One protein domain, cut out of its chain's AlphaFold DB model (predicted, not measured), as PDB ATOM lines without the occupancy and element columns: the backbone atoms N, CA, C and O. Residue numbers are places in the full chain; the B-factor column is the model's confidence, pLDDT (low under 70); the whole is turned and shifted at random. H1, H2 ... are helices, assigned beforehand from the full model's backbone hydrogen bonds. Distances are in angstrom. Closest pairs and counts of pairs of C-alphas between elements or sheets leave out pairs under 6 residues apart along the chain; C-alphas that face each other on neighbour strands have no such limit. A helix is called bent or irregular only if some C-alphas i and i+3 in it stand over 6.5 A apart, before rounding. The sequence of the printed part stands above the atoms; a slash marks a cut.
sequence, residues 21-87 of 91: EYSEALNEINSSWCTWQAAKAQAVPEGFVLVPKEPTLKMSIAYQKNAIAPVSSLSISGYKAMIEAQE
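Overview. This is residues 21 to 87 of the 91 residues of an uncharacterized protein of Acinetobacter johnsonii (UniProt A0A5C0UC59). One long helix, H1, sticks out as an arm with residues 21 to 39, and a winding link of residues 43 to 56 joins it to two shorter helices, H2 and H3, at the other end of an open, rod-like model. H2 runs outward, away from H1, and after a short turn of chain H3 comes back, yet no helix touches another. The printed part has 67 residues with three named helices, in the order H1, H2, H3 along the chain, and no named strand; the class is all helix. The whole is extended, with a radius of gyration of the C-alphas of 18.0 A and spans of 57 by 26 by 20 A.

Along the chain. H1, the longest helix, holds residues 21 to 42 and measures 32.0 A from first to last C-alpha. It begins at C-alpha 21, at (24.746, 27.734, 14.429), and ends at C-alpha 42, at (1.149, 30.796, 35.776). H2 holds residues 57 to 66 and measures 14.4 A, beginning at C-alpha 57, at (-12.791, 16.909, 19.997). H3 holds residues 73 to 84 and measures 16.5 A, ending at C-alpha 84, at (-16.836, 36.950, 22.168).

Arrangement. H1 touches no helix. H1 and H3 are apart, with no C-alpha of the one within 8 A of the other. By the same test H1 and H2 are apart, and H2 and H3 are apart, though in each of these pairs one helix follows the other in the chain. Along x, H2 goes from -12.791 at C-alpha 57 to -23.241 at C-alpha 66, while H3 goes from -27.876 at C-alpha 73 to -16.836 at C-alpha 84. Residues 64 to 70, of which 64 to 66 belong to H2, stand free, and so do residues 72 to 79, of which 73 to 79 belong to H3. In H1, H2 and H3 every O i to N i+4 pair is within hydrogen-bond range, and no helix is bent or irregular.

Size, cuts and confidence. The two C-alphas farthest apart are those of Glu 21 and Ala 69, at 57.5 A. The C-alphas of the first and last printed residues, Glu 21 and Glu 87, are 40.1 A apart. The printed part has no cut. The link from H1 to H2, 14 residues, is long; its C-alphas lie 2 to 17 A from the mean of the C-alphas, and residues 42 to 48, of which 42 belongs to H1, stand free. The link from H2 to H3, 6 residues, is short. The mean pLDDT of the printed part is 79.5, and residues 21 to 23, 41 to 43 and 86 to 87 are under 70.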
ATOM      1  N   GLU A  21      25.204  26.422  13.956       60.00
ATOM      2  CA  GLU A  21      24.746  27.734  14.429       60.00
ATOM      3  C   GLU A  21      23.237  27.974  14.189       60.00
ATOM      4  O   GLU A  21      22.533  28.532  15.035       60.00
ATOM      5  N   TYR A  22      22.693  27.497  13.063       60.16
ATOM      6  CA  TYR A  22      21.266  27.628  12.740       60.16
ATOM      7  C   TYR A  22      20.395  26.681  13.580       60.16
ATOM      8  O   TYR A  22      19.245  27.000  13.902       60.16
ATOM      9  N   SER A  23      20.951  25.525  13.957       68.06
ATOM     10  CA  SER A  23      20.322  24.563  14.868       68.06
ATOM     11  C   SER A  23      20.253  25.111  16.299       68.06
ATOM     12  O   SER A  23      19.211  25.010  16.955       68.06
ATOM     13  N   GLU A  24      21.318  25.768  16.764       74.88
ATOM     14  CA  GLU A  24      21.370  26.404  18.087       74.88
ATOM     15  C   GLU A  24      20.362  27.553  18.212       74.88
ATOM     16  O   GLU A  24      19.555  27.558  19.147       74.88
ATOM     17  N   ALA A  25      20.312  28.461  17.232       78.12
ATOM     18  CA  ALA A  25      19.357  29.573  17.233       78.12
ATOM     19  C   ALA A  25      17.890  29.092  17.248       78.12
ATOM     20  O   ALA A  25      17.054  29.627  17.983       78.12
ATOM     21  N   LEU A  26      17.560  28.046  16.482       80.19
ATOM     22  CA  LEU A  26      16.226  27.433  16.511       80.19
ATOM     23  C   LEU A  26      15.912  26.787  17.866       80.19
ATOM     24  O   LEU A  26      14.779  26.880  18.352       80.19
ATOM     25  N   ASN A  27      16.901  26.147  18.491       84.44
ATOM     26  CA  ASN A  27      16.747  25.540  19.808       84.44
ATOM     27  C   ASN A  27      16.503  26.602  20.897       84.44
ATOM     28  O   ASN A  27      15.619  26.432  21.741       84.44
ATOM     29  N   GLU A  28      17.209  27.733  20.840       86.75
ATOM     30  CA  GLU A  28      17.000  28.870  21.744       86.75
ATOM     31  C   GLU A  28      15.611  29.501  21.587       86.75
ATOM     32  O   GLU A  28      14.936  29.775  22.588       86.75
ATOM     33  N   ILE A  29      15.144  29.685  20.347       89.62
ATOM     34  CA  ILE A  29      13.797  30.200  20.061       89.62
ATOM     35  C   ILE A  29      12.732  29.249  20.620       89.62
ATOM     36  O   ILE A  29      11.813  29.689  21.317       89.62
ATOM     37  N   ASN A  30      12.870  27.942  20.380       87.19
ATOM     38  CA  ASN A  30      11.936  26.940  20.897       87.19
ATOM     39  C   ASN A  30      11.937  26.880  22.430       87.19
ATOM     40  O   ASN A  30      10.869  26.811  23.045       87.19
ATOM     41  N   SER A  31      13.114  26.950  23.053       89.12
ATOM     42  CA  SER A  31      13.263  26.992  24.511       89.12
ATOM     43  C   SER A  31      12.590  28.233  25.110       89.12
ATOM     44  O   SER A  31      11.806  28.139  26.065       89.12
ATOM     45  N   SER A  32      12.810  29.397  24.493       90.50
ATOM     46  CA  SER A  32      12.198  30.665  24.903       90.50
ATOM     47  C   SER A  32      10.676  30.631  24.762       90.50
ATOM     48  O   SER A  32       9.956  31.063  25.665       90.50
ATOM     49  N   TRP A  33      10.164  30.053  23.672       84.19
ATOM     50  CA  TRP A  33       8.729  29.884  23.443       84.19
ATOM     51  C   TRP A  33       8.072  28.968  24.480       84.19
ATOM     52  O   TRP A  33       7.050  29.335  25.068       84.19
ATOM     53  N   CYS A  34       8.679  27.814  24.771       85.62
ATOM     54  CA  CYS A  34       8.203  26.904  25.817       85.62
ATOM     55  C   CYS A  34       8.165  27.597  27.186       85.62
ATOM     56  O   CYS A  34       7.171  27.504  27.912       85.62
ATOM     57  N   THR A  35       9.225  28.340  27.516       86.69
ATOM     58  CA  THR A  35       9.322  29.101  28.769       86.69
ATOM     59  C   THR A  35       8.223  30.161  28.867       86.69
ATOM     60  O   THR A  35       7.554  30.268  29.896       86.69
ATOM     61  N   TRP A  36       7.972  30.903  27.786       82.94
ATOM     62  CA  TRP A  36       6.899  31.896  27.732       82.94
ATOM     63  C   TRP A  36       5.511  31.267  27.907       82.94
ATOM     64  O   TRP A  36       4.693  31.786  28.668       82.94
ATOM     65  N   GLN A  37       5.246  30.126  27.264       79.50
ATOM     66  CA  GLN A  37       3.981  29.406  27.439       79.50
ATOM     67  C   GLN A  37       3.786  28.941  28.890       79.50
ATOM     68  O   GLN A  37       2.696  29.109  29.444       79.50
ATOM     69  N   ALA A  38       4.837  28.417  29.526       77.94
ATOM     70  CA  ALA A  38       4.800  27.996  30.926       77.94
ATOM     71  C   ALA A  38       4.555  29.178  31.882       77.94
ATOM     72  O   ALA A  38       3.727  29.080  32.789       77.94
ATOM     73  N   ALA A  39       5.211  30.319  31.651       76.25
ATOM     74  CA  ALA A  39       4.993  31.537  32.429       76.25
ATOM     75  C   ALA A  39       3.570  32.093  32.242       76.25
ATOM     76  O   ALA A  39       2.912  32.471  33.211       76.25
ATOM     77  N   LYS A  40       3.044  32.078  31.011       71.00
ATOM     78  CA  LYS A  40       1.665  32.497  30.722       71.00
ATOM     79  C   LYS A  40       0.631  31.606  31.416       71.00
ATOM     80  O   LYS A  40      -0.399  32.110  31.852       71.00
ATOM     81  N   ALA A  41       0.908  30.310  31.569       65.06
ATOM     82  CA  ALA A  41       0.052  29.402  32.332       65.06
ATOM     83  C   ALA A  41       0.040  29.717  33.843       65.06
ATOM     84  O   ALA A  41      -0.971  29.474  34.495       65.06
ATOM     85  N   GLN A  42       1.115  30.298  34.391       64.12
ATOM     86  CA  GLN A  42       1.149  30.796  35.776       64.12
ATOM     87  C   GLN A  42       0.466  32.160  35.960       64.12
ATOM     88  O   GLN A  42       0.124  32.515  37.082       64.12
ATOM     89  N   ALA A  43       0.232  32.920  34.886       68.38
ATOM     90  CA  ALA A  43      -0.453  34.214  34.945       68.38
ATOM     91  C   ALA A  43      -1.989  34.097  35.044       68.38
ATOM     92  O   ALA A  43      -2.688  35.108  34.994       68.38
ATOM     93  N   VAL A  44      -2.524  32.879  35.157       70.50
ATOM     94  CA  VAL A  44      -3.955  32.633  35.350       70.50
ATOM     95  C   VAL A  44      -4.289  32.919  36.816       70.50
ATOM     96  O   VAL A  44      -3.742  32.241  37.688       70.50
ATOM     97  N   PRO A  45      -5.154  33.905  37.123       76.06
ATOM     98  CA  PRO A  45      -5.519  34.199  38.504       76.06
ATOM     99  C   PRO A  45      -6.134  32.980  39.197       76.06
ATOM    100  O   PRO A  45      -6.749  32.124  38.556       76.06
ATOM    101  N   GLU A  46      -6.000  32.914  40.520       76.50
ATOM    102  CA  GLU A  46      -6.599  31.837  41.306       76.50
ATOM    103  C   GLU A  46      -8.118  31.767  41.057       76.50
ATOM    104  O   GLU A  46      -8.817  32.780  41.071       76.50
ATOM    105  N   GLY A  47      -8.620  30.560  40.772       76.94
ATOM    106  CA  GLY A  47     -10.025  30.320  40.420       76.94
ATOM    107  C   GLY A  47     -10.356  30.401  38.925       76.94
ATOM    108  O   GLY A  47     -11.496  30.124  38.554       76.94
ATOM    109  N   PHE A  48      -9.389  30.721  38.059       76.25
ATOM    110  CA  PHE A  48      -9.572  30.743  36.605       76.25
ATOM    111  C   PHE A  48      -8.905  29.540  35.924       76.25
ATOM    112  O   PHE A  48      -7.962  28.944  36.439       76.25
ATOM    113  N   VAL A  49      -9.406  29.177  34.740       77.75
ATOM    114  CA  VAL A  49      -8.868  28.092  33.906       77.75
ATOM    115  C   VAL A  49      -8.745  28.590  32.469       77.75
ATOM    116  O   VAL A  49      -9.658  29.235  31.955       77.75
ATOM    117  N   LEU A  50      -7.630  28.274  31.804       76.31
ATOM    118  CA  LEU A  50      -7.474  28.522  30.371       76.31
ATOM    119  C   LEU A  50      -8.289  27.508  29.574       76.31
ATOM    120  O   LEU A  50      -8.107  26.298  29.715       76.31
ATOM    121  N   VAL A  51      -9.154  28.011  28.700       76.12
ATOM    122  CA  VAL A  51      -9.941  27.199  27.772       76.12
ATOM    123  C   VAL A  51      -9.469  27.504  26.348       76.12
ATOM    124  O   VAL A  51      -9.246  28.673  26.026       76.12
ATOM    125  N   PRO A  52      -9.276  26.491  25.484       76.06
ATOM    126  CA  PRO A  52      -9.000  26.722  24.069       76.06
ATOM    127  C   PRO A  52     -10.087  27.588  23.418       76.06
ATOM    128  O   PRO A  52     -11.267  27.406  23.715       76.06
ATOM    129  N   LYS A  53      -9.695  28.487  22.504       74.81
ATOM    130  CA  LYS A  53     -10.638  29.350  21.767       74.81
ATOM    131  C   LYS A  53     -11.641  28.537  20.939       74.81
ATOM    132  O   LYS A  53     -12.815  28.874  20.899       74.81
ATOM    133  N   GLU A  54     -11.178  27.446  20.330       79.94
ATOM    134  CA  GLU A  54     -12.028  26.480  19.634       79.94
ATOM    135  C   GLU A  54     -12.141  25.178  20.446       79.94
ATOM    136  O   GLU A  54     -11.117  24.665  20.918       79.94
ATOM    137  N   PRO A  55     -13.347  24.599  20.604       80.44
ATOM    138  CA  PRO A  55     -13.529  23.354  21.342       80.44
ATOM    139  C   PRO A  55     -12.726  22.198  20.738       80.44
ATOM    140  O   PRO A  55     -12.830  21.882  19.552       80.44
ATOM    141  N   THR A  56     -11.968  21.492  21.575       85.62
ATOM    142  CA  THR A  56     -11.294  20.257  21.143       85.62
ATOM    143  C   THR A  56     -12.298  19.119  20.959       85.62
ATOM    144  O   THR A  56     -13.341  19.082  21.610       85.62
ATOM    145  N   LEU A  57     -11.948  18.102  20.162       85.38
ATOM    146  CA  LEU A  57     -12.791  16.909  19.997       85.38
ATOM    147  C   LEU A  57     -13.147  16.246  21.340       85.38
ATOM    148  O   LEU A  57     -14.281  15.815  21.540       85.38
ATOM    149  N   LYS A  58     -12.201  16.196  22.288       88.31
ATOM    150  CA  LYS A  58     -12.447  15.649  23.633       88.31
ATOM    151  C   LYS A  58     -13.493  16.466  24.395       88.31
ATOM    152  O   LYS A  58     -14.361  15.871  25.029       88.31
ATOM    153  N   MET A  59     -13.438  17.797  24.301       84.69
ATOM    154  CA  MET A  59     -14.448  18.684  24.892       84.69
ATOM    155  C   MET A  59     -15.815  18.464  24.241       84.69
ATOM    156  O   MET A  59     -16.800  18.315  24.958       84.69
ATOM    157  N   SER A  60     -15.871  18.345  22.912       83.25
ATOM    158  CA  SER A  60     -17.115  18.084  22.176       83.25
ATOM    159  C   SER A  60     -17.758  16.754  22.575       83.25
ATOM    160  O   SER A  60     -18.958  16.701  22.839       83.25
ATOM    161  N   ILE A  61     -16.963  15.685  22.695       87.25
ATOM    162  CA  ILE A  61     -17.444  14.370  23.146       87.25
ATOM    163  C   ILE A  61     -17.940  14.439  24.596       87.25
ATOM    164  O   ILE A  61     -18.993  13.887  24.914       87.25
ATOM    165  N   ALA A  62     -17.191  15.094  25.487       86.88
ATOM    166  CA  ALA A  62     -17.590  15.244  26.885       86.88
ATOM    167  C   ALA A  62     -18.891  16.045  27.016       86.88
ATOM    168  O   ALA A  62     -19.777  15.646  27.772       86.88
ATOM    169  N   TYR A  63     -19.028  17.122  26.242       82.56
ATOM    170  CA  TYR A  63     -20.243  17.924  26.183       82.56
ATOM    171  C   TYR A  63     -21.440  17.077  25.747       82.56
ATOM    172  O   TYR A  63     -22.427  17.003  26.468       82.56
ATOM    173  N   GLN A  64     -21.325  16.347  24.634       83.38
ATOM    174  CA  GLN A  64     -22.399  15.482  24.134       83.38
ATOM    175  C   GLN A  64     -22.819  14.399  25.136       83.38
ATOM    176  O   GLN A  64     -24.005  14.120  25.266       83.38
ATOM    177  N   LYS A  65     -21.864  13.798  25.857       88.94
ATOM    178  CA  LYS A  65     -22.151  12.753  26.856       88.94
ATOM    179  C   LYS A  65     -22.897  13.267  28.085       88.94
ATOM    180  O   LYS A  65     -23.630  12.499  28.695       88.94
ATOM    181  N   ASN A  66     -22.668  14.521  28.469       86.69
ATOM    182  CA  ASN A  66     -23.241  15.114  29.681       86.69
ATOM    183  C   ASN A  66     -24.416  16.059  29.388       86.69
ATOM    184  O   ASN A  66     -25.036  16.573  30.318       86.69
ATOM    185  N   ALA A  67     -24.722  16.316  28.117       84.19
ATOM    186  CA  ALA A  67     -25.816  17.190  27.738       84.19
ATOM    187  C   ALA A  67     -27.165  16.551  28.098       84.19
ATOM    188  O   ALA A  67     -27.486  15.445  27.671       84.19
ATOM    189  N   ILE A  68     -27.977  17.278  28.870       84.19
ATOM    190  CA  ILE A  68     -29.345  16.868  29.233       84.19
ATOM    191  C   ILE A  68     -30.283  16.967  28.018       84.19
ATOM    192  O   ILE A  68     -31.258  16.226  27.913       84.19
ATOM    193  N   ALA A  69     -29.978  17.875  27.090       81.62
ATOM    194  CA  ALA A  69     -30.727  18.099  25.862       81.62
ATOM    195  C   ALA A  69     -29.815  17.942  24.633       81.62
ATOM    196  O   ALA A  69     -28.607  18.165  24.743       81.62
ATOM    197  N   PRO A  70     -30.367  17.599  23.455       79.25
ATOM    198  CA  PRO A  70     -29.596  17.540  22.220       79.25
ATOM    199  C   PRO A  70     -28.861  18.855  21.952       79.25
ATOM    200  O   PRO A  70     -29.428  19.940  22.104       79.25
ATOM    201  N   VAL A  71     -27.607  18.751  21.510       79.56
ATOM    202  CA  VAL A  71     -26.827  19.914  21.079       79.56
ATOM    203  C   VAL A  71     -27.560  20.578  19.919       79.56
ATOM    204  O   VAL A  71     -27.773  19.968  18.873       79.56
ATOM    205  N   SER A  72     -27.966  21.826  20.119       81.06
ATOM    206  CA  SER A  72     -28.716  22.616  19.148       81.06
ATOM    207  C   SER A  72     -27.906  23.823  18.681       81.06
ATOM    208  O   SER A  72     -26.890  24.204  19.276       81.06
ATOM    209  N   SER A  73     -28.393  24.482  17.632       79.50
ATOM    210  CA  SER A  73     -27.876  25.787  17.210       79.50
ATOM    211  C   SER A  73     -27.911  26.826  18.342       79.50
ATOM    212  O   SER A  73     -27.034  27.689  18.401       79.50
ATOM    213  N   LEU A  74     -28.858  26.715  19.284       80.81
ATOM    214  CA  LEU A  74     -28.957  27.599  20.447       80.81
ATOM    215  C   LEU A  74     -27.782  27.414  21.420       80.81
ATOM    216  O   LEU A  74     -27.174  28.390  21.843       80.81
ATOM    217  N   SER A  75     -27.401  26.171  21.731       80.19
ATOM    218  CA  SER A  75     -26.238  25.913  22.597       80.19
ATOM    219  C   SER A  75     -24.921  26.401  21.986       80.19
ATOM    220  O   SER A  75     -24.065  26.921  22.697       80.19
ATOM    221  N   ILE A  76     -24.769  26.275  20.665       77.44
ATOM    222  CA  ILE A  76     -23.559  26.709  19.955       77.44
ATOM    223  C   ILE A  76     -23.473  28.238  19.918       77.44
ATOM    224  O   ILE A  76     -22.414  28.799  20.188       77.44
ATOM    225  N   SER A  77     -24.582  28.915  19.604       82.31
ATOM    226  CA  SER A  77     -24.631  30.384  19.583       82.31
ATOM    227  C   SER A  77     -24.398  30.988  20.967       82.31
ATOM    228  O   SER A  77     -23.627  31.938  21.077       82.31
ATOM    229  N   GLY A  78     -24.964  30.394  22.024       82.69
ATOM    230  CA  GLY A  78     -24.707  30.814  23.403       82.69
ATOM    231  C   GLY A  78     -23.229  30.712  23.791       82.69
ATOM    232  O   GLY A  78     -22.674  31.662  24.334       82.69
ATOM    233  N   TYR A  79     -22.566  29.601  23.454       79.19
ATOM    234  CA  TYR A  79     -21.133  29.438  23.718       79.19
ATOM    235  C   TYR A  79     -20.279  30.472  22.969       79.19
ATOM    236  O   TYR A  79     -19.416  31.098  23.578       79.19
ATOM    237  N   LYS A  80     -20.543  30.704  21.675       80.31
ATOM    238  CA  LYS A  80     -19.815  31.714  20.888       80.31
ATOM    239  C   LYS A  80     -19.943  33.114  21.484       80.31
ATOM    240  O   LYS A  80     -18.930  33.769  21.692       80.31
ATOM    241  N   ALA A  81     -21.161  33.520  21.844       83.25
ATOM    242  CA  ALA A  81     -21.406  34.823  22.454       83.25
ATOM    243  C   ALA A  81     -20.658  35.001  23.790       83.25
ATOM    244  O   ALA A  81     -20.159  36.085  24.075       83.25
ATOM    245  N   MET A  82     -20.540  33.943  24.603       83.06
ATOM    246  CA  MET A  82     -19.766  33.985  25.852       83.06
ATOM    247  C   MET A  82     -18.265  34.187  25.615       83.06
ATOM    248  O   MET A  82     -17.633  34.915  26.376       83.06
ATOM    249  N   ILE A  83     -17.704  33.550  24.581       79.38
ATOM    250  CA  ILE A  83     -16.292  33.720  24.207       79.38
ATOM    251  C   ILE A  83     -16.053  35.123  23.643       79.38
ATOM    252  O   ILE A  83     -15.119  35.789  24.073       79.38
ATOM    253  N   GLU A  84     -16.918  35.599  22.745       80.62
ATOM    254  CA  GLU A  84     -16.836  36.950  22.168       80.62
ATOM    255  C   GLU A  84     -16.924  38.040  23.247       80.62
ATOM    256  O   GLU A  84     -16.155  38.994  23.214       80.62
ATOM    257  N   ALA A  85     -17.788  37.874  24.255       77.69
ATOM    258  CA  ALA A  85     -17.885  38.800  25.386       77.69
ATOM    259  C   ALA A  85     -16.661  38.775  26.326       77.69
ATOM    260  O   ALA A  85     -16.492  39.692  27.130       77.69
ATOM    261  N   GLN A  86     -15.834  37.722  26.269       69.94
ATOM    262  CA  GLN A  86     -14.575  37.617  27.014       69.94
ATOM    263  C   GLN A  86     -13.373  38.180  26.252       69.94
ATOM    264  O   GLN A  86     -12.333  38.415  26.873       69.94
ATOM    265  N   GLU A  87     -13.478  38.400  24.938       67.38
ATOM    266  CA  GLU A  87     -12.434  39.108  24.205       67.38
ATOM    267  C   GLU A  87     -12.466  40.586  24.617       67.38
ATOM    268  O   GLU A  87     -13.542  41.187  24.671       67.38
TER     269      GLU A  87